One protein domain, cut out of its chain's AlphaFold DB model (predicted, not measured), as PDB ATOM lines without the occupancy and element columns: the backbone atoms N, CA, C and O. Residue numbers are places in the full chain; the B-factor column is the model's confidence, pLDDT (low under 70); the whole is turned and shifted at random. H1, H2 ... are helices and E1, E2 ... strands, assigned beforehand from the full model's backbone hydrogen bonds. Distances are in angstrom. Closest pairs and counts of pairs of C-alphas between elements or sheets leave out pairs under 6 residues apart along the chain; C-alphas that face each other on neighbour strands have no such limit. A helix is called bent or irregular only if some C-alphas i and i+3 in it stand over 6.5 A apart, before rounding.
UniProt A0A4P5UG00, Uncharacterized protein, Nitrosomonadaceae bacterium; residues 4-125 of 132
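AT A GLANCE: This is residues 4 to 125 of the 132 residues of an uncharacterized protein of Nitrosomonadaceae bacterium (UniProt A0A4P5UG00). One twisted antiparallel sheet of four strands has two helices, H1 and H2, over one face, and a third, H3, off the sheet at the end of H2. The printed part has 122 residues, in the order H1 H2 E1 E2 E3 E4 H3, with strand order E3 E2 E1 E4. The class is mixed; the whole is compact, radius of gyration of the C-alphas 15.5 A, and spans 44 by 37 by 19 A.

IN THESE COORDINATES: H1, residues 7 to 21, begins at C-alpha 7 (195.325, 160.146, 258.993) and is irregular, C-alphas 8 and 11 being 7.8 A apart. H2, residues 32 to 50, 26.0 A long, is only just irregular, C-alphas 34 and 37 being 6.55 A apart. E1 is residues 60 to 64; E2, 77 to 87, 32.2 A; E3, 90 to 101, 29.1 A, bends by 68 degrees at residue 98. E4 is residues 108 to 111; H3, 114 to 125, ends at C-alpha 125 (218.647, 187.080, 264.065).

HOW THE PARTS SIT: E1, E2 and E3 form a meander, each strand the antiparallel neighbour of the one before. Within hydrogen-bond range are N 79 and O 99 in hairpin E2 and E3, 2.8 A, N 63 and O 82 in hairpin E1 and E2, 2.9 A, and N 62 and O 109 of E1 and E4, 2.9 A. H1 runs along E3, at 22 degrees on the local plane; their closest C-alphas, Val 20 and Arg 97, are 5.9 A apart. H2, on the same face, runs slantwise to E1 at 39 degrees on the local plane. H3 touches H2 at residues 49 to 50 alone; the closest C-alphas, Leu 50 and Ala 120, are 4.9 A apart. Every O i to N i+4 pair is within hydrogen-bond range in H3, 9 of 11 in H1 and 13 of 15 in H2.

THE WHOLE: The farthest C-alphas, Arg 23 and Ser 125, are 48.2 A apart. The printed part has no cut, the link E1 to E2 is long, and no printed residue is under 70 in pLDDT.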
ATOM      1  N   LYS A   4     190.624 167.388 263.303       96.94
ATOM      2  CA  LYS A   4     192.066 167.335 263.545       96.94
ATOM      3  C   LYS A   4     192.778 166.817 262.295       96.94
ATOM      4  O   LYS A   4     192.386 165.787 261.752       96.94
ATOM      5  N   PHE A   5     193.822 167.513 261.858       96.75
ATOM      6  CA  PHE A   5     194.635 167.116 260.712       96.75
ATOM      7  C   PHE A   5     195.497 165.904 261.085       96.75
ATOM      8  O   PHE A   5     196.555 166.045 261.698       96.75
ATOM      9  N   LYS A   6     194.969 164.711 260.792       95.94
ATOM     10  CA  LYS A   6     195.604 163.410 261.004       95.94
ATOM     11  C   LYS A   6     194.980 162.341 260.101       95.94
ATOM     12  O   LYS A   6     193.813 162.466 259.727       95.94
ATOM     13  N   THR A   7     195.732 161.275 259.841       94.38
ATOM     14  CA  THR A   7     195.325 160.146 258.993       94.38
ATOM     15  C   THR A   7     194.070 159.432 259.495       94.38
ATOM     16  O   THR A   7     193.260 159.012 258.680       94.38
ATOM     17  N   GLU A   8     193.810 159.364 260.808       96.38
ATOM     18  CA  GLU A   8     192.600 158.686 261.312       96.38
ATOM     19  C   GLU A   8     191.300 159.410 260.904       96.38
ATOM     20  O   GLU A   8     190.212 158.843 260.981       96.38
ATOM     21  N   ASN A   9     191.399 160.664 260.451       95.81
ATOM     22  CA  ASN A   9     190.274 161.434 259.923       95.81
ATOM     23  C   ASN A   9     190.191 161.411 258.385       95.81
ATOM     24  O   ASN A   9     189.377 162.146 257.824       95.81
ATOM     25  N   GLU A  10     190.989 160.592 257.694       95.81
ATOM     26  CA  GLU A  10     191.062 160.548 256.227       95.81
ATOM     27  C   GLU A  10     189.689 160.375 255.567       95.81
ATOM     28  O   GLU A  10     189.331 161.167 254.698       95.81
ATOM     29  N   THR A  11     188.877 159.416 256.020       96.19
ATOM     30  CA  THR A  11     187.533 159.188 255.464       96.19
ATOM     31  C   THR A  11     186.663 160.445 255.530       96.19
ATOM     32  O   THR A  11     185.972 160.773 254.567       96.19
ATOM     33  N   LYS A  12     186.737 161.199 256.637       95.62
ATOM     34  CA  LYS A  12     185.988 162.454 256.810       95.62
ATOM     35  C   LYS A  12     186.500 163.541 255.868       95.62
ATOM     36  O   LYS A  12     185.699 164.275 255.298       95.62
ATOM     37  N   PHE A  13     187.816 163.641 255.688       95.94
ATOM     38  CA  PHE A  13     188.399 164.597 254.749       95.94
ATOM     39  C   PHE A  13     188.029 164.279 253.306       95.94
ATOM     40  O   PHE A  13     187.591 165.176 252.596       95.94
ATOM     41  N   ASN A  14     188.143 163.020 252.884       95.19
ATOM     42  CA  ASN A  14     187.805 162.603 251.525       95.19
ATOM     43  C   ASN A  14     186.326 162.892 251.213       95.19
ATOM     44  O   ASN A  14     186.017 163.408 250.141       95.19
ATOM     45  N   ALA A  15     185.422 162.641 252.168       95.06
ATOM     46  CA  ALA A  15     184.005 162.973 252.026       95.06
ATOM     47  C   ALA A  15     183.778 164.485 251.833       95.06
ATOM     48  O   ALA A  15     183.131 164.884 250.869       95.06
ATOM     49  N   LEU A  16     184.379 165.322 252.687       95.25
ATOM     50  CA  LEU A  16     184.267 166.784 252.591       95.25
ATOM     51  C   LEU A  16     184.879 167.349 251.306       95.25
ATOM     52  O   LEU A  16     184.340 168.282 250.719       95.25
ATOM     53  N   LEU A  17     186.008 166.801 250.859       94.94
ATOM     54  CA  LEU A  17     186.636 167.204 249.603       94.94
ATOM     55  C   LEU A  17     185.713 166.909 248.420       94.94
ATOM     56  O   LEU A  17     185.508 167.778 247.576       94.94
ATOM     57  N   ASN A  18     185.121 165.715 248.373       94.25
ATOM     58  CA  ASN A  18     184.184 165.344 247.314       94.25
ATOM     59  C   ASN A  18     182.930 166.226 247.327       94.25
ATOM     60  O   ASN A  18     182.492 166.675 246.271       94.25
ATOM     61  N   GLU A  19     182.395 166.525 248.512       95.12
ATOM     62  CA  GLU A  19     181.264 167.442 248.677       95.12
ATOM     63  C   GLU A  19     181.589 168.841 248.135       95.12
ATOM     64  O   GLU A  19     180.861 169.375 247.299       95.12
ATOM     65  N   VAL A  20     182.726 169.415 248.543       94.94
ATOM     66  CA  VAL A  20     183.145 170.767 248.143       94.94
ATOM     67  C   VAL A  20     183.473 170.860 246.652       94.94
ATOM     68  O   VAL A  20     183.172 171.864 246.000       94.94
ATOM     69  N   ASN A  21     184.118 169.838 246.098       94.12
ATOM     70  CA  ASN A  21     184.557 169.856 244.707       94.12
ATOM     71  C   ASN A  21     183.421 169.522 243.727       94.12
ATOM     72  O   ASN A  21     183.471 169.918 242.556       94.12
ATOM     73  N   GLY A  22     182.398 168.791 244.180       92.38
ATOM     74  CA  GLY A  22     181.368 168.232 243.317       92.38
ATOM     75  C   GLY A  22     181.984 167.326 242.248       92.38
ATOM     76  O   GLY A  22     182.715 166.389 242.549       92.38
ATOM     77  N   ARG A  23     181.717 167.620 240.970       91.62
ATOM     78  CA  ARG A  23     182.246 166.841 239.833       91.62
ATOM     79  C   ARG A  23     183.694 167.186 239.451       91.62
ATOM     80  O   ARG A  23     184.246 166.549 238.560       91.62
ATOM     81  N   ALA A  24     184.305 168.201 240.064       89.44
ATOM     82  CA  ALA A  24     185.652 168.635 239.706       89.44
ATOM     83  C   ALA A  24     186.728 167.752 240.363       89.44
ATOM     84  O   ALA A  24     186.842 167.711 241.585       89.44
ATOM     85  N   SER A  25     187.563 167.091 239.559       86.88
ATOM     86  CA  SER A  25     188.625 166.194 240.054       86.88
ATOM     87  C   SER A  25     190.021 166.476 239.489       86.88
ATOM     88  O   SER A  25     191.006 166.006 240.049       86.88
ATOM     89  N   GLY A  26     190.132 167.235 238.391       87.31
ATOM     90  CA  GLY A  26     191.394 167.364 237.645       87.31
ATOM     91  C   GLY A  26     192.469 168.222 238.321       87.31
ATOM     92  O   GLY A  26     193.654 167.927 238.210       87.31
ATOM     93  N   HIS A  27     192.072 169.279 239.031       90.12
ATOM     94  CA  HIS A  27     192.998 170.209 239.694       90.12
ATOM     95  C   HIS A  27     192.680 170.404 241.178       90.12
ATOM     96  O   HIS A  27     193.210 171.320 241.805       90.12
ATOM     97  N   THR A  28     191.819 169.559 241.736       93.44
ATOM     98  CA  THR A  28     191.322 169.621 243.110       93.44
ATOM     99  C   THR A  28     192.040 168.608 244.000       93.44
ATOM    100  O   THR A  28     192.573 167.601 243.533       93.44
ATOM    101  N   TYR A  29     192.045 168.846 245.311       94.75
ATOM    102  CA  TYR A  29     192.387 167.779 246.249       94.75
ATOM    103  C   TYR A  29     191.185 166.847 246.377       94.75
ATOM    104  O   TYR A  29     190.112 167.284 246.777       94.75
ATOM    105  N   THR A  30     191.355 165.567 246.061       92.88
ATOM    106  CA  THR A  30     190.294 164.546 246.168       92.88
ATOM    107  C   THR A  30     190.557 163.536 247.280       92.88
ATOM    108  O   THR A  30     189.657 162.806 247.689       92.88
ATOM    109  N   ARG A  31     191.792 163.500 247.794       93.81
ATOM    110  CA  ARG A  31     192.214 162.625 248.888       93.81
ATOM    111  C   ARG A  31     193.021 163.394 249.922       93.81
ATOM    112  O   ARG A  31     193.750 164.326 249.578       93.81
ATOM    113  N   PHE A  32     192.929 162.961 251.175       94.44
ATOM    114  CA  PHE A  32     193.703 163.486 252.295       94.44
ATOM    115  C   PHE A  32     195.204 163.465 252.012       94.44
ATOM    116  O   PHE A  32     195.883 164.475 252.193       94.44
ATOM    117  N   SER A  33     195.706 162.341 251.497       92.94
ATOM    118  CA  SER A  33     197.118 162.161 251.160       92.94
ATOM    119  C   SER A  33     197.652 163.232 250.203       92.94
ATOM    120  O   SER A  33     198.785 163.676 250.383       92.94
ATOM    121  N   ASN A  34     196.832 163.709 249.256       89.88
ATOM    122  CA  ASN A  34     197.241 164.706 248.264       89.88
ATOM    123  C   ASN A  34     197.651 166.029 248.921       89.88
ATOM    124  O   ASN A  34     198.670 166.602 248.560       89.88
ATOM    125  N   PHE A  35     196.875 166.509 249.897       91.75
ATOM    126  CA  PHE A  35     197.161 167.787 250.557       91.75
ATOM    127  C   PHE A  35     197.979 167.618 251.844       91.75
ATOM    128  O   PHE A  35     198.531 168.591 252.366       91.75
ATOM    129  N   ALA A  36     198.072 166.393 252.374       95.50
ATOM    130  CA  ALA A  36     198.773 166.133 253.621       95.50
ATOM    131  C   ALA A  36     200.287 166.342 253.499       95.50
ATOM    132  O   ALA A  36     200.885 166.952 254.383       95.50
ATOM    133  N   ALA A  37     200.899 165.894 252.399       91.44
ATOM    134  CA  ALA A  37     202.326 166.099 252.147       91.44
ATOM    135  C   ALA A  37     202.680 167.596 252.066       91.44
ATOM    136  O   ALA A  37     203.583 168.065 252.758       91.44
ATOM    137  N   GLU A  38     201.910 168.367 251.295       93.06
ATOM    138  CA  GLU A  38     202.090 169.818 251.168       93.06
ATOM    139  C   GLU A  38     201.869 170.539 252.504       93.06
ATOM    140  O   GLU A  38     202.670 171.391 252.897       93.06
ATOM    141  N   SER A  39     200.833 170.148 253.253       96.50
ATOM    142  CA  SER A  39     200.569 170.685 254.592       96.50
ATOM    143  C   SER A  39     201.728 170.417 255.545       96.50
ATOM    144  O   SER A  39     202.139 171.321 256.267       96.50
ATOM    145  N   ASN A  40     202.288 169.204 255.537       96.50
ATOM    146  CA  ASN A  40     203.422 168.847 256.387       96.50
ATOM    147  C   ASN A  40     204.667 169.684 256.060       96.50
ATOM    148  O   ASN A  40     205.339 170.140 256.982       96.50
ATOM    149  N   ASN A  41     204.931 169.975 254.783       95.31
ATOM    150  CA  ASN A  41     206.028 170.865 254.387       95.31
ATOM    151  C   ASN A  41     205.832 172.296 254.914       95.31
ATOM    152  O   ASN A  41     206.767 172.908 255.432       95.31
ATOM    153  N   VAL A  42     204.608 172.829 254.831       96.81
ATOM    154  CA  VAL A  42     204.282 174.155 255.381       96.81
ATOM    155  C   VAL A  42     204.406 174.162 256.908       96.81
ATOM    156  O   VAL A  42     204.969 175.100 257.469       96.81
ATOM    157  N   ILE A  43     203.942 173.105 257.580       97.62
ATOM    158  CA  ILE A  43     204.057 172.943 259.035       97.62
ATOM    159  C   ILE A  43     205.525 172.927 259.463       97.62
ATOM    160  O   ILE A  43     205.888 173.669 260.372       97.62
ATOM    161  N   LEU A  44     206.377 172.149 258.789       97.19
ATOM    162  CA  LEU A  44     207.813 172.117 259.070       97.19
ATOM    163  C   LEU A  44     208.440 173.502 258.902       97.19
ATOM    164  O   LEU A  44     209.138 173.964 259.798       97.19
ATOM    165  N   ARG A  45     208.123 174.214 257.814       96.81
ATOM    166  CA  ARG A  45     208.606 175.585 257.594       96.81
ATOM    167  C   ARG A  45     208.185 176.537 258.716       96.81
ATOM    168  O   ARG A  45     208.996 177.347 259.159       96.81
ATOM    169  N   ILE A  46     206.936 176.455 259.172       97.75
ATOM    170  CA  ILE A  46     206.426 177.258 260.295       97.75
ATOM    171  C   ILE A  46     207.196 176.931 261.575       97.75
ATOM    172  O   ILE A  46     207.642 177.840 262.274       97.75
ATOM    173  N   GLU A  47     207.367 175.644 261.877       97.31
ATOM    174  CA  GLU A  47     208.085 175.193 263.067       97.31
ATOM    175  C   GLU A  47     209.549 175.649 263.042       97.31
ATOM    176  O   GLU A  47     210.048 176.106 264.068       97.31
ATOM    177  N   THR A  48     210.212 175.617 261.883       96.06
ATOM    178  CA  THR A  48     211.566 176.156 261.706       96.06
ATOM    179  C   THR A  48     211.608 177.665 261.933       96.06
ATOM    180  O   THR A  48     212.425 178.132 262.722       96.06
ATOM    181  N   LEU A  49     210.712 178.431 261.298       96.44
ATOM    182  CA  LEU A  49     210.686 179.895 261.420       96.44
ATOM    183  C   LEU A  49     210.445 180.356 262.859       96.44
ATOM    184  O   LEU A  49     211.010 181.357 263.278       96.44
ATOM    185  N   LEU A  50     209.618 179.637 263.619       97.56
ATOM    186  CA  LEU A  50     209.258 180.016 264.987       97.56
ATOM    187  C   LEU A  50     210.150 179.372 266.059       97.56
ATOM    188  O   LEU A  50     209.975 179.648 267.249       97.56
ATOM    189  N   GLY A  51     211.109 178.527 265.671       95.81
ATOM    190  CA  GLY A  51     211.995 177.831 266.609       95.81
ATOM    191  C   GLY A  51     211.292 176.723 267.405       95.81
ATOM    192  O   GLY A  51     211.682 176.411 268.531       95.81
ATOM    193  N   GLY A  52     210.231 176.139 266.846       95.06
ATOM    194  CA  GLY A  52     209.590 174.923 267.340       95.06
ATOM    195  C   GLY A  52     208.083 175.019 267.600       95.06
ATOM    196  O   GLY A  52     207.467 176.083 267.676       95.06
ATOM    197  N   LYS A  53     207.482 173.842 267.816       95.19
ATOM    198  CA  LYS A  53     206.028 173.619 267.962       95.19
ATOM    199  C   LYS A  53     205.340 174.453 269.040       95.19
ATOM    200  O   LYS A  53     204.153 174.750 268.902       95.19
ATOM    201  N   LYS A  54     206.055 174.787 270.119       94.50
ATOM    202  CA  LYS A  54     205.516 175.538 271.267       94.50
ATOM    203  C   LYS A  54     205.149 176.980 270.910       94.50
ATOM    204  O   LYS A  54     204.240 177.536 271.508       94.50
ATOM    205  N   HIS A  55     205.808 177.543 269.899       96.94
ATOM    206  CA  HIS A  55     205.588 178.912 269.438       96.94
ATOM    207  C   HIS A  55     204.542 179.015 268.328       96.94
ATOM    208  O   HIS A  55     204.260 180.107 267.866       96.94
ATOM    209  N   CYS A  56     203.971 177.894 267.882       97.62
ATOM    210  CA  CYS A  56     203.067 177.872 266.735       97.62
ATOM    211  C   CYS A  56     201.588 178.087 267.111       97.62
ATOM    212  O   CYS A  56     200.734 178.021 266.232       97.62
ATOM    213  N   LEU A  57     201.237 178.242 268.392       98.00
ATOM    214  CA  LEU A  57     199.837 178.298 268.831       98.00
ATOM    215  C   LEU A  57     199.093 179.486 268.199       98.00
ATOM    216  O   LEU A  57     199.474 180.633 268.376       98.00
ATOM    217  N   GLY A  58     197.997 179.214 267.494       97.19
ATOM    218  CA  GLY A  58     197.205 180.230 266.799       97.19
ATOM    219  C   GLY A  58     197.721 180.586 265.402       97.19
ATOM    220  O   GLY A  58     197.087 181.390 264.719       97.19
ATOM    221  N   VAL A  59     198.827 179.988 264.938       98.25
ATOM    222  CA  VAL A  59     199.251 180.111 263.536       98.25
ATOM    223  C   VAL A  59     198.174 179.532 262.626       98.25
ATOM    224  O   VAL A  59     197.635 178.452 262.884       98.25
ATOM    225  N   LYS A  60     197.902 180.235 261.528       98.25
ATOM    226  CA  LYS A  60     196.985 179.793 260.480       98.25
ATOM    227  C   LYS A  60     197.734 179.693 259.164       98.25
ATOM    228  O   LYS A  60     198.583 180.532 258.874       98.25
ATOM    229  N   PHE A  61     197.399 178.710 258.347       98.19
ATOM    230  CA  PHE A  61     197.845 178.690 256.962       98.19
ATOM    231  C   PHE A  61     196.772 178.114 256.049       98.19
ATOM    232  O   PHE A  61     195.866 177.417 256.501       98.19
ATOM    233  N   SER A  62     196.878 178.408 254.762       97.19
ATOM    234  CA  SER A  62     196.112 177.733 253.726       97.19
ATOM    235  C   SER A  62     197.020 177.222 252.620       97.19
ATOM    236  O   SER A  62     198.092 177.781 252.374       97.19
ATOM    237  N   ILE A  63     196.578 176.151 251.973       95.88
ATOM    238  CA  ILE A  63     197.176 175.583 250.766       95.88
ATOM    239  C   ILE A  63     196.102 175.449 249.694       95.88
ATOM    240  O   ILE A  63     194.940 175.170 250.002       95.88
ATOM    241  N   GLU A  64     196.487 175.680 248.449       95.31
ATOM    242  CA  GLU A  64     195.635 175.565 247.272       95.31
ATOM    243  C   GLU A  64     196.175 174.489 246.344       95.31
ATOM    244  O   GLU A  64     197.375 174.436 246.090       95.31
ATOM    245  N   SER A  65     195.287 173.678 245.782       93.81
ATOM    246  CA  SER A  65     195.650 172.685 244.778       93.81
ATOM    247  C   SER A  65     195.883 173.306 243.392       93.81
ATOM    248  O   SER A  65     195.708 174.505 243.152       93.81
ATOM    249  N   GLY A  66     196.255 172.450 242.438       88.75
ATOM    250  CA  GLY A  66     196.151 172.744 241.010       88.75
ATOM    251  C   GLY A  66     197.338 173.462 240.373       88.75
ATOM    252  O   GLY A  66     197.289 173.678 239.166       88.75
ATOM    253  N   GLY A  67     198.403 173.753 241.125       85.50
ATOM    254  CA  GLY A  67     199.726 174.127 240.607       85.50
ATOM    255  C   GLY A  67     199.785 175.333 239.654       85.50
ATOM    256  O   GLY A  67     198.778 175.888 239.199       85.50
ATOM    257  N   SER A  68     201.006 175.752 239.324       83.94
ATOM    258  CA  SER A  68     201.217 176.706 238.230       83.94
ATOM    259  C   SER A  68     201.152 175.989 236.881       83.94
ATOM    260  O   SER A  68     201.607 174.854 236.754       83.94
ATOM    261  N   VAL A  69     200.579 176.655 235.883       84.06
ATOM    262  CA  VAL A  69     200.526 176.186 234.488       84.06
ATOM    263  C   VAL A  69     201.222 177.186 233.575       84.06
ATOM    264  O   VAL A  69     201.623 178.263 234.014       84.06
ATOM    265  N   SER A  70     201.395 176.822 232.303       79.94
ATOM    266  CA  SER A  70     202.028 177.698 231.318       79.94
ATOM    267  C   SER A  70     201.317 179.054 231.233       79.94
ATOM    268  O   SER A  70     200.092 179.145 231.328       79.94
ATOM    269  N   GLY A  71     202.089 180.123 231.010       71.12
ATOM    270  CA  GLY A  71     201.556 181.492 230.940       71.12
ATOM    271  C   GLY A  71     200.549 181.725 229.805       71.12
ATOM    272  O   GLY A  71     199.793 182.688 229.847       71.12
ATOM    273  N   GLY A  72     200.495 180.829 228.811       74.94
ATOM    274  CA  GLY A  72     199.500 180.853 227.737       74.94
ATOM    275  C   GLY A  72     198.130 180.280 228.121       74.94
ATOM    276  O   GLY A  72     197.215 180.304 227.299       74.94
ATOM    277  N   TYR A  73     197.970 179.747 229.336       78.12
ATOM    278  CA  TYR A  73     196.709 179.171 229.794       78.12
ATOM    279  C   TYR A  73     195.703 180.276 230.147       78.12
ATOM    280  O   TYR A  73     195.834 180.962 231.159       78.12
ATOM    281  N   LYS A  74     194.690 180.458 229.292       74.19
ATOM    282  CA  LYS A  74     193.733 181.578 229.377       74.19
ATOM    283  C   LYS A  74     192.520 181.321 230.274       74.19
ATOM    284  O   LYS A  74     191.790 182.260 230.576       74.19
ATOM    285  N   TYR A  75     192.283 180.076 230.677       81.00
ATOM    286  CA  TYR A  75     191.045 179.682 231.352       81.00
ATOM    287  C   TYR A  75     191.239 179.512 232.859       81.00
ATOM    288  O   TYR A  75     192.290 179.057 233.319       81.00
ATOM    289  N   SER A  76     190.214 179.864 233.637       83.38
ATOM    290  CA  SER A  76     190.169 179.516 235.054       83.38
ATOM    291  C   SER A  76     189.951 178.013 235.213       83.38
ATOM    292  O   SER A  76     189.281 177.355 234.416       83.38
ATOM    293  N   ARG A  77     190.558 177.454 236.253       89.81
ATOM    294  CA  ARG A  77     190.439 176.052 236.638       89.81
ATOM    295  C   ARG A  77     189.871 175.990 238.039       89.81
ATOM    296  O   ARG A  77     190.009 176.924 238.822       89.81
ATOM    297  N   ILE A  78     189.270 174.860 238.368       92.25
ATOM    298  CA  ILE A  78     188.707 174.638 239.693       92.25
ATOM    299  C   ILE A  78     189.761 173.960 240.556       92.25
ATOM    300  O   ILE A  78     190.187 172.848 240.252       92.25
ATOM    301  N   GLY A  79     190.156 174.626 241.633       94.12
ATOM    302  CA  GLY A  79     190.997 174.080 242.684       94.12
ATOM    303  C   GLY A  79     190.250 173.932 244.008       94.12
ATOM    304  O   GLY A  79     189.081 174.295 244.157       94.12
ATOM    305  N   THR A  80     190.972 173.423 244.995       96.06
ATOM    306  CA  THR A  80     190.532 173.284 246.379       96.06
ATOM    307  C   THR A  80     191.504 174.044 247.263       96.06
ATOM    308  O   THR A  80     192.711 173.829 247.182       96.06
ATOM    309  N   GLN A  81     190.987 174.900 248.140       96.00
ATOM    310  CA  GLN A  81     191.765 175.495 249.215       96.00
ATOM    311  C   GLN A  81     191.435 174.803 250.538       96.00
ATOM    312  O   GLN A  81     190.266 174.705 250.919       96.00
ATOM    313  N   VAL A  82     192.470 174.392 251.268       96.81
ATOM    314  CA  VAL A  82     192.372 173.852 252.627       96.81
ATOM    315  C   VAL A  82     193.040 174.831 253.582       96.81
ATOM    316  O   VAL A  82     194.156 175.278 253.340       96.81
ATOM    317  N   SER A  83     192.350 175.197 254.659       97.25
ATOM    318  CA  SER A  83     192.838 176.103 255.702       97.25
ATOM    319  C   SER A  83     193.010 175.354 257.015       97.25
ATOM    320  O   SER A  83     192.117 174.614 257.432       97.25
ATOM    321  N   LEU A  84     194.148 175.562 257.671       97.94
ATOM    322  CA  LEU A  84     194.522 174.936 258.927       97.94
ATOM    323  C   LEU A  84     194.886 175.979 259.981       97.94
ATOM    324  O   LEU A  84     195.376 177.066 259.680       97.94
ATOM    325  N   GLU A  85     194.668 175.614 261.237       98.00
ATOM    326  CA  GLU A  85     195.031 176.392 262.416       98.00
ATOM    327  C   GLU A  85     195.705 175.490 263.447       98.00
ATOM    328  O   GLU A  85     195.232 174.384 263.738       98.00
ATOM    329  N   ARG A  86     196.800 175.966 264.036       97.75
ATOM    330  CA  ARG A  86     197.437 175.303 265.169       97.75
ATOM    331  C   ARG A  86     196.694 175.669 266.446       97.75
ATOM    332  O   ARG A  86     196.681 176.816 266.872       97.75
ATOM    333  N   ARG A  87     196.128 174.666 267.106       96.56
ATOM    334  CA  ARG A  87     195.508 174.767 268.440       96.56
ATOM    335  C   ARG A  87     196.367 174.035 269.455       96.56
ATOM    336  O   ARG A  87     197.327 173.403 269.046       96.56
ATOM    337  N   ALA A  88     196.028 174.041 270.743       94.75
ATOM    338  CA  ALA A  88     196.849 173.399 271.779       94.75
ATOM    339  C   ALA A  88     197.230 171.938 271.437       94.75
ATOM    340  O   ALA A  88     198.407 171.573 271.416       94.75
ATOM    341  N   SER A  89     196.252 171.119 271.039       94.00
ATOM    342  CA  SER A  89     196.433 169.671 270.849       94.00
ATOM    343  C   SER A  89     196.877 169.230 269.446       94.00
ATOM    344  O   SER A  89     197.144 168.043 269.239       94.00
ATOM    345  N   GLY A  90     196.939 170.130 268.464       96.06
ATOM    346  CA  GLY A  90     197.422 169.818 267.115       96.06
ATOM    347  C   GLY A  90     197.003 170.846 266.070       96.06
ATOM    348  O   GLY A  90     196.502 171.918 266.409       96.06
ATOM    349  N   TRP A  91     197.202 170.498 264.802       97.81
ATOM    350  CA  TRP A  91     196.646 171.226 263.665       97.81
ATOM    351  C   TRP A  91     195.210 170.777 263.401       97.81
ATOM    352  O   TRP A  91     194.894 169.589 263.482       97.81
ATOM    353  N   PHE A  92     194.338 171.731 263.101       97.81
ATOM    354  CA  PHE A  92     192.928 171.499 262.814       97.81
ATOM    355  C   PHE A  92     192.565 172.172 261.506       97.81
ATOM    356  O   PHE A  92     192.954 173.313 261.272       97.81
ATOM    357  N   VAL A  93     191.794 171.480 260.674       96.88
ATOM    358  CA  VAL A  93     191.261 172.067 259.451       96.88
ATOM    359  C   VAL A  93     190.068 172.943 259.814       96.88
ATOM    360  O   VAL A  93     189.097 172.489 260.427       96.88
ATOM    361  N   THR A  94     190.164 174.215 259.450       96.44
ATOM    362  CA  THR A  94     189.189 175.262 259.770       96.44
ATOM    363  C   THR A  94     188.285 175.590 258.589       96.44
ATOM    364  O   THR A  94     187.140 175.985 258.805       96.44
ATOM    365  N   GLY A  95     188.743 175.339 257.359       95.38
ATOM    366  CA  GLY A  95     187.937 175.481 256.150       95.38
ATOM    367  C   GLY A  95     188.454 174.630 254.995       95.38
ATOM    368  O   GLY A  95     189.659 174.473 254.825       95.38
ATOM    369  N   ILE A  96     187.529 174.097 254.205       96.31
ATOM    370  CA  ILE A  96     187.784 173.521 252.884       96.31
ATOM    371  C   ILE A  96     186.809 174.226 251.951       96.31
ATOM    372  O   ILE A  96     185.625 174.320 252.266       96.31
ATOM    373  N   ARG A  97     187.301 174.771 250.841       95.31
ATOM    374  CA  ARG A  97     186.434 175.409 249.849       95.31
ATOM    375  C   ARG A  97     186.974 175.248 248.441       95.31
ATOM    376  O   ARG A  97     188.180 175.129 248.233       95.31
ATOM    377  N   ARG A  98     186.058 175.310 247.486       94.44
ATOM    378  CA  ARG A  98     186.366 175.411 246.070       94.44
ATOM    379  C   ARG A  98     186.904 176.808 245.765       94.44
ATOM    380  O   ARG A  98     186.419 177.790 246.326       94.44
ATOM    381  N   VAL A  99     187.912 176.883 244.908       93.19
ATOM    382  CA  VAL A  99     188.527 178.141 244.466       93.19
ATOM    383  C   VAL A  99     188.734 178.120 242.960       93.19
ATOM    384  O   VAL A  99     189.012 177.066 242.390       93.19
ATOM    385  N   ASP A 100     188.626 179.282 242.326       90.44
ATOM    386  CA  ASP A 100     188.998 179.445 240.925       90.44
ATOM    387  C   ASP A 100     190.475 179.841 240.844       90.44
ATOM    388  O   ASP A 100     190.897 180.860 241.395       90.44
ATOM    389  N   ILE A 101     191.276 179.014 240.175       88.38
ATOM    390  CA  ILE A 101     192.712 179.221 239.987       88.38
ATOM    391  C   ILE A 101     193.000 179.569 238.524       88.38
ATOM    392  O   ILE A 101     192.536 178.899 237.601       88.38
ATOM    393  N   GLY A 102     193.774 180.628 238.303       81.06
ATOM    394  CA  GLY A 102     194.267 181.009 236.975       81.06
ATOM    395  C   GLY A 102     195.580 180.304 236.617       81.06
ATOM    396  O   GLY A 102     195.836 179.165 237.025       81.06
ATOM    397  N   GLY A 103     196.459 181.012 235.899       75.50
ATOM    398  CA  GLY A 103     197.804 180.526 235.557       75.50
ATOM    399  C   GLY A 103     198.698 180.232 236.773       75.50
ATOM    400  O   GLY A 103     199.541 179.340 236.727       75.50
ATOM    401  N   HIS A 104     198.461 180.921 237.893       73.50
ATOM    402  CA  HIS A 104     199.238 180.807 239.132       73.50
ATOM    403  C   HIS A 104     198.399 180.203 240.272       73.50
ATOM    404  O   HIS A 104     197.963 180.931 241.168       73.50
ATOM    405  N   GLY A 105     198.147 178.890 240.219       80.38
ATOM    406  CA  GLY A 105     197.571 178.104 241.322       80.38
ATOM    407  C   GLY A 105     198.648 177.492 242.227       80.38
ATOM    408  O   GLY A 105     199.833 177.802 242.081       80.38
ATOM    409  N   GLY A 106     198.262 176.600 243.146       82.69
ATOM    410  CA  GLY A 106     199.238 175.889 243.988       82.69
ATOM    411  C   GLY A 106     199.829 176.716 245.135       82.69
ATOM    412  O   GLY A 106     200.928 176.423 245.605       82.69
ATOM    413  N   LYS A 107     199.186 177.821 245.528       87.25
ATOM    414  CA  LYS A 107     199.762 178.764 246.493       87.25
ATOM    415  C   LYS A 107     199.569 178.272 247.924       87.25
ATOM    416  O   LYS A 107     198.528 177.726 248.276       87.25
ATOM    417  N   SER A 108     200.553 178.557 248.774       92.75
ATOM    418  CA  SER A 108     200.400 178.477 250.225       92.75
ATOM    419  C   SER A 108     200.514 179.866 250.844       92.75
ATOM    420  O   SER A 108     201.309 180.698 250.404       92.75
ATOM    421  N   LYS A 109     199.697 180.134 251.862       95.00
ATOM    422  CA  LYS A 109     199.716 181.390 252.616       95.00
ATOM    423  C   LYS A 109     199.793 181.083 254.098       95.00
ATOM    424  O   LYS A 109     198.938 180.381 254.623       95.00
ATOM    425  N   ILE A 110     200.780 181.654 254.777       97.38
ATOM    426  CA  ILE A 110     200.924 181.580 256.233       97.38
ATOM    427  C   ILE A 110     200.471 182.917 256.817       97.38
ATOM    428  O   ILE A 110     200.782 183.975 256.274       97.38
ATOM    429  N   THR A 111     199.713 182.873 257.907       97.56
ATOM    430  CA  THR A 111     199.285 184.050 258.663       97.56
ATOM    431  C   THR A 111     199.847 183.965 260.072       97.56
ATOM    432  O   THR A 111     199.535 183.043 260.833       97.56
ATOM    433  N   PHE A 112     200.670 184.950 260.405       97.06
ATOM    434  CA  PHE A 112     201.271 185.138 261.715       97.06
ATOM    435  C   PHE A 112     200.592 186.296 262.447       97.06
ATOM    436  O   PHE A 112     200.052 187.211 261.831       97.06
ATOM    437  N   THR A 113     200.596 186.217 263.774       96.81
ATOM    438  CA  THR A 113     200.273 187.356 264.638       96.81
ATOM    439  C   THR A 113     201.547 188.179 264.814       96.81
ATOM    440  O   THR A 113     202.632 187.709 264.461       96.81
ATOM    441  N   GLN A 114     201.444 189.363 265.415       97.06
ATOM    442  CA  GLN A 114     202.639 190.146 265.734       97.06
ATOM    443  C   GLN A 114     203.617 189.357 266.622       97.06
ATOM    444  O   GLN A 114     204.790 189.250 266.292       97.06
ATOM    445  N   ALA A 115     203.121 188.665 267.652       97.19
ATOM    446  CA  ALA A 115     203.962 187.834 268.518       97.19
ATOM    447  C   ALA A 115     204.700 186.708 267.759       97.19
ATOM    448  O   ALA A 115     205.845 186.389 268.074       97.19
ATOM    449  N   HIS A 116     204.067 186.109 266.743       98.06
ATOM    450  CA  HIS A 116     204.732 185.133 265.872       98.06
ATOM    451  C   HIS A 116     205.811 185.786 265.003       98.06
ATOM    452  O   HIS A 116     206.872 185.197 264.813       98.06
ATOM    453  N   HIS A 117     205.552 186.985 264.479       97.44
ATOM    454  CA  HIS A 117     206.544 187.744 263.723       97.44
ATOM    455  C   HIS A 117     207.777 188.049 264.580       97.44
ATOM    456  O   HIS A 117     208.885 187.706 264.177       97.44
ATOM    457  N   ASP A 118     207.585 188.599 265.779       97.75
ATOM    458  CA  ASP A 118     208.681 188.964 266.683       97.75
ATOM    459  C   ASP A 118     209.523 187.734 267.057       97.75
ATOM    460  O   ASP A 118     210.756 187.768 267.043       97.75
ATOM    461  N   GLN A 119     208.859 186.601 267.315       97.50
ATOM    462  CA  GLN A 119     209.529 185.327 267.558       97.50
ATOM    463  C   GLN A 119     210.324 184.851 266.334       97.50
ATOM    464  O   GLN A 119     211.450 184.380 266.493       97.50
ATOM    465  N   ALA A 120     209.772 184.974 265.125       97.12
ATOM    466  CA  ALA A 120     210.473 184.593 263.902       97.12
ATOM    467  C   ALA A 120     211.712 185.464 263.659       97.12
ATOM    468  O   ALA A 120     212.778 184.935 263.347       97.12
ATOM    469  N   VAL A 121     211.598 186.781 263.855       96.75
ATOM    470  CA  VAL A 121     212.730 187.714 263.759       96.75
ATOM    471  C   VAL A 121     213.817 187.333 264.757       96.75
ATOM    472  O   VAL A 121     214.970 187.213 264.358       96.75
ATOM    473  N   LYS A 122     213.452 187.053 266.014       96.25
ATOM    474  CA  LYS A 122     214.393 186.614 267.053       96.25
ATOM    475  C   LYS A 122     215.123 185.319 266.683       96.25
ATOM    476  O   LYS A 122     216.320 185.191 266.920       96.25
ATOM    477  N   VAL A 123     214.410 184.334 266.136       96.50
ATOM    478  CA  VAL A 123     215.016 183.064 265.701       96.50
ATOM    479  C   VAL A 123     215.976 183.299 264.540       96.50
ATOM    480  O   VAL A 123     217.090 182.781 264.560       96.50
ATOM    481  N   LEU A 124     215.571 184.106 263.557       95.00
ATOM    482  CA  LEU A 124     216.394 184.429 262.395       95.00
ATOM    483  C   LEU A 124     217.644 185.221 262.781       95.00
ATOM    484  O   LEU A 124     218.728 184.870 262.326       95.00
ATOM    485  N   SER A 125     217.521 186.240 263.634       94.00
ATOM    486  CA  SER A 125     218.647 187.080 264.065       94.00
ATOM    487  C   SER A 125     219.718 186.305 264.827       94.00
ATOM    488  O   SER A 125     220.877 186.691 264.806       94.00
TER     489      SER A 125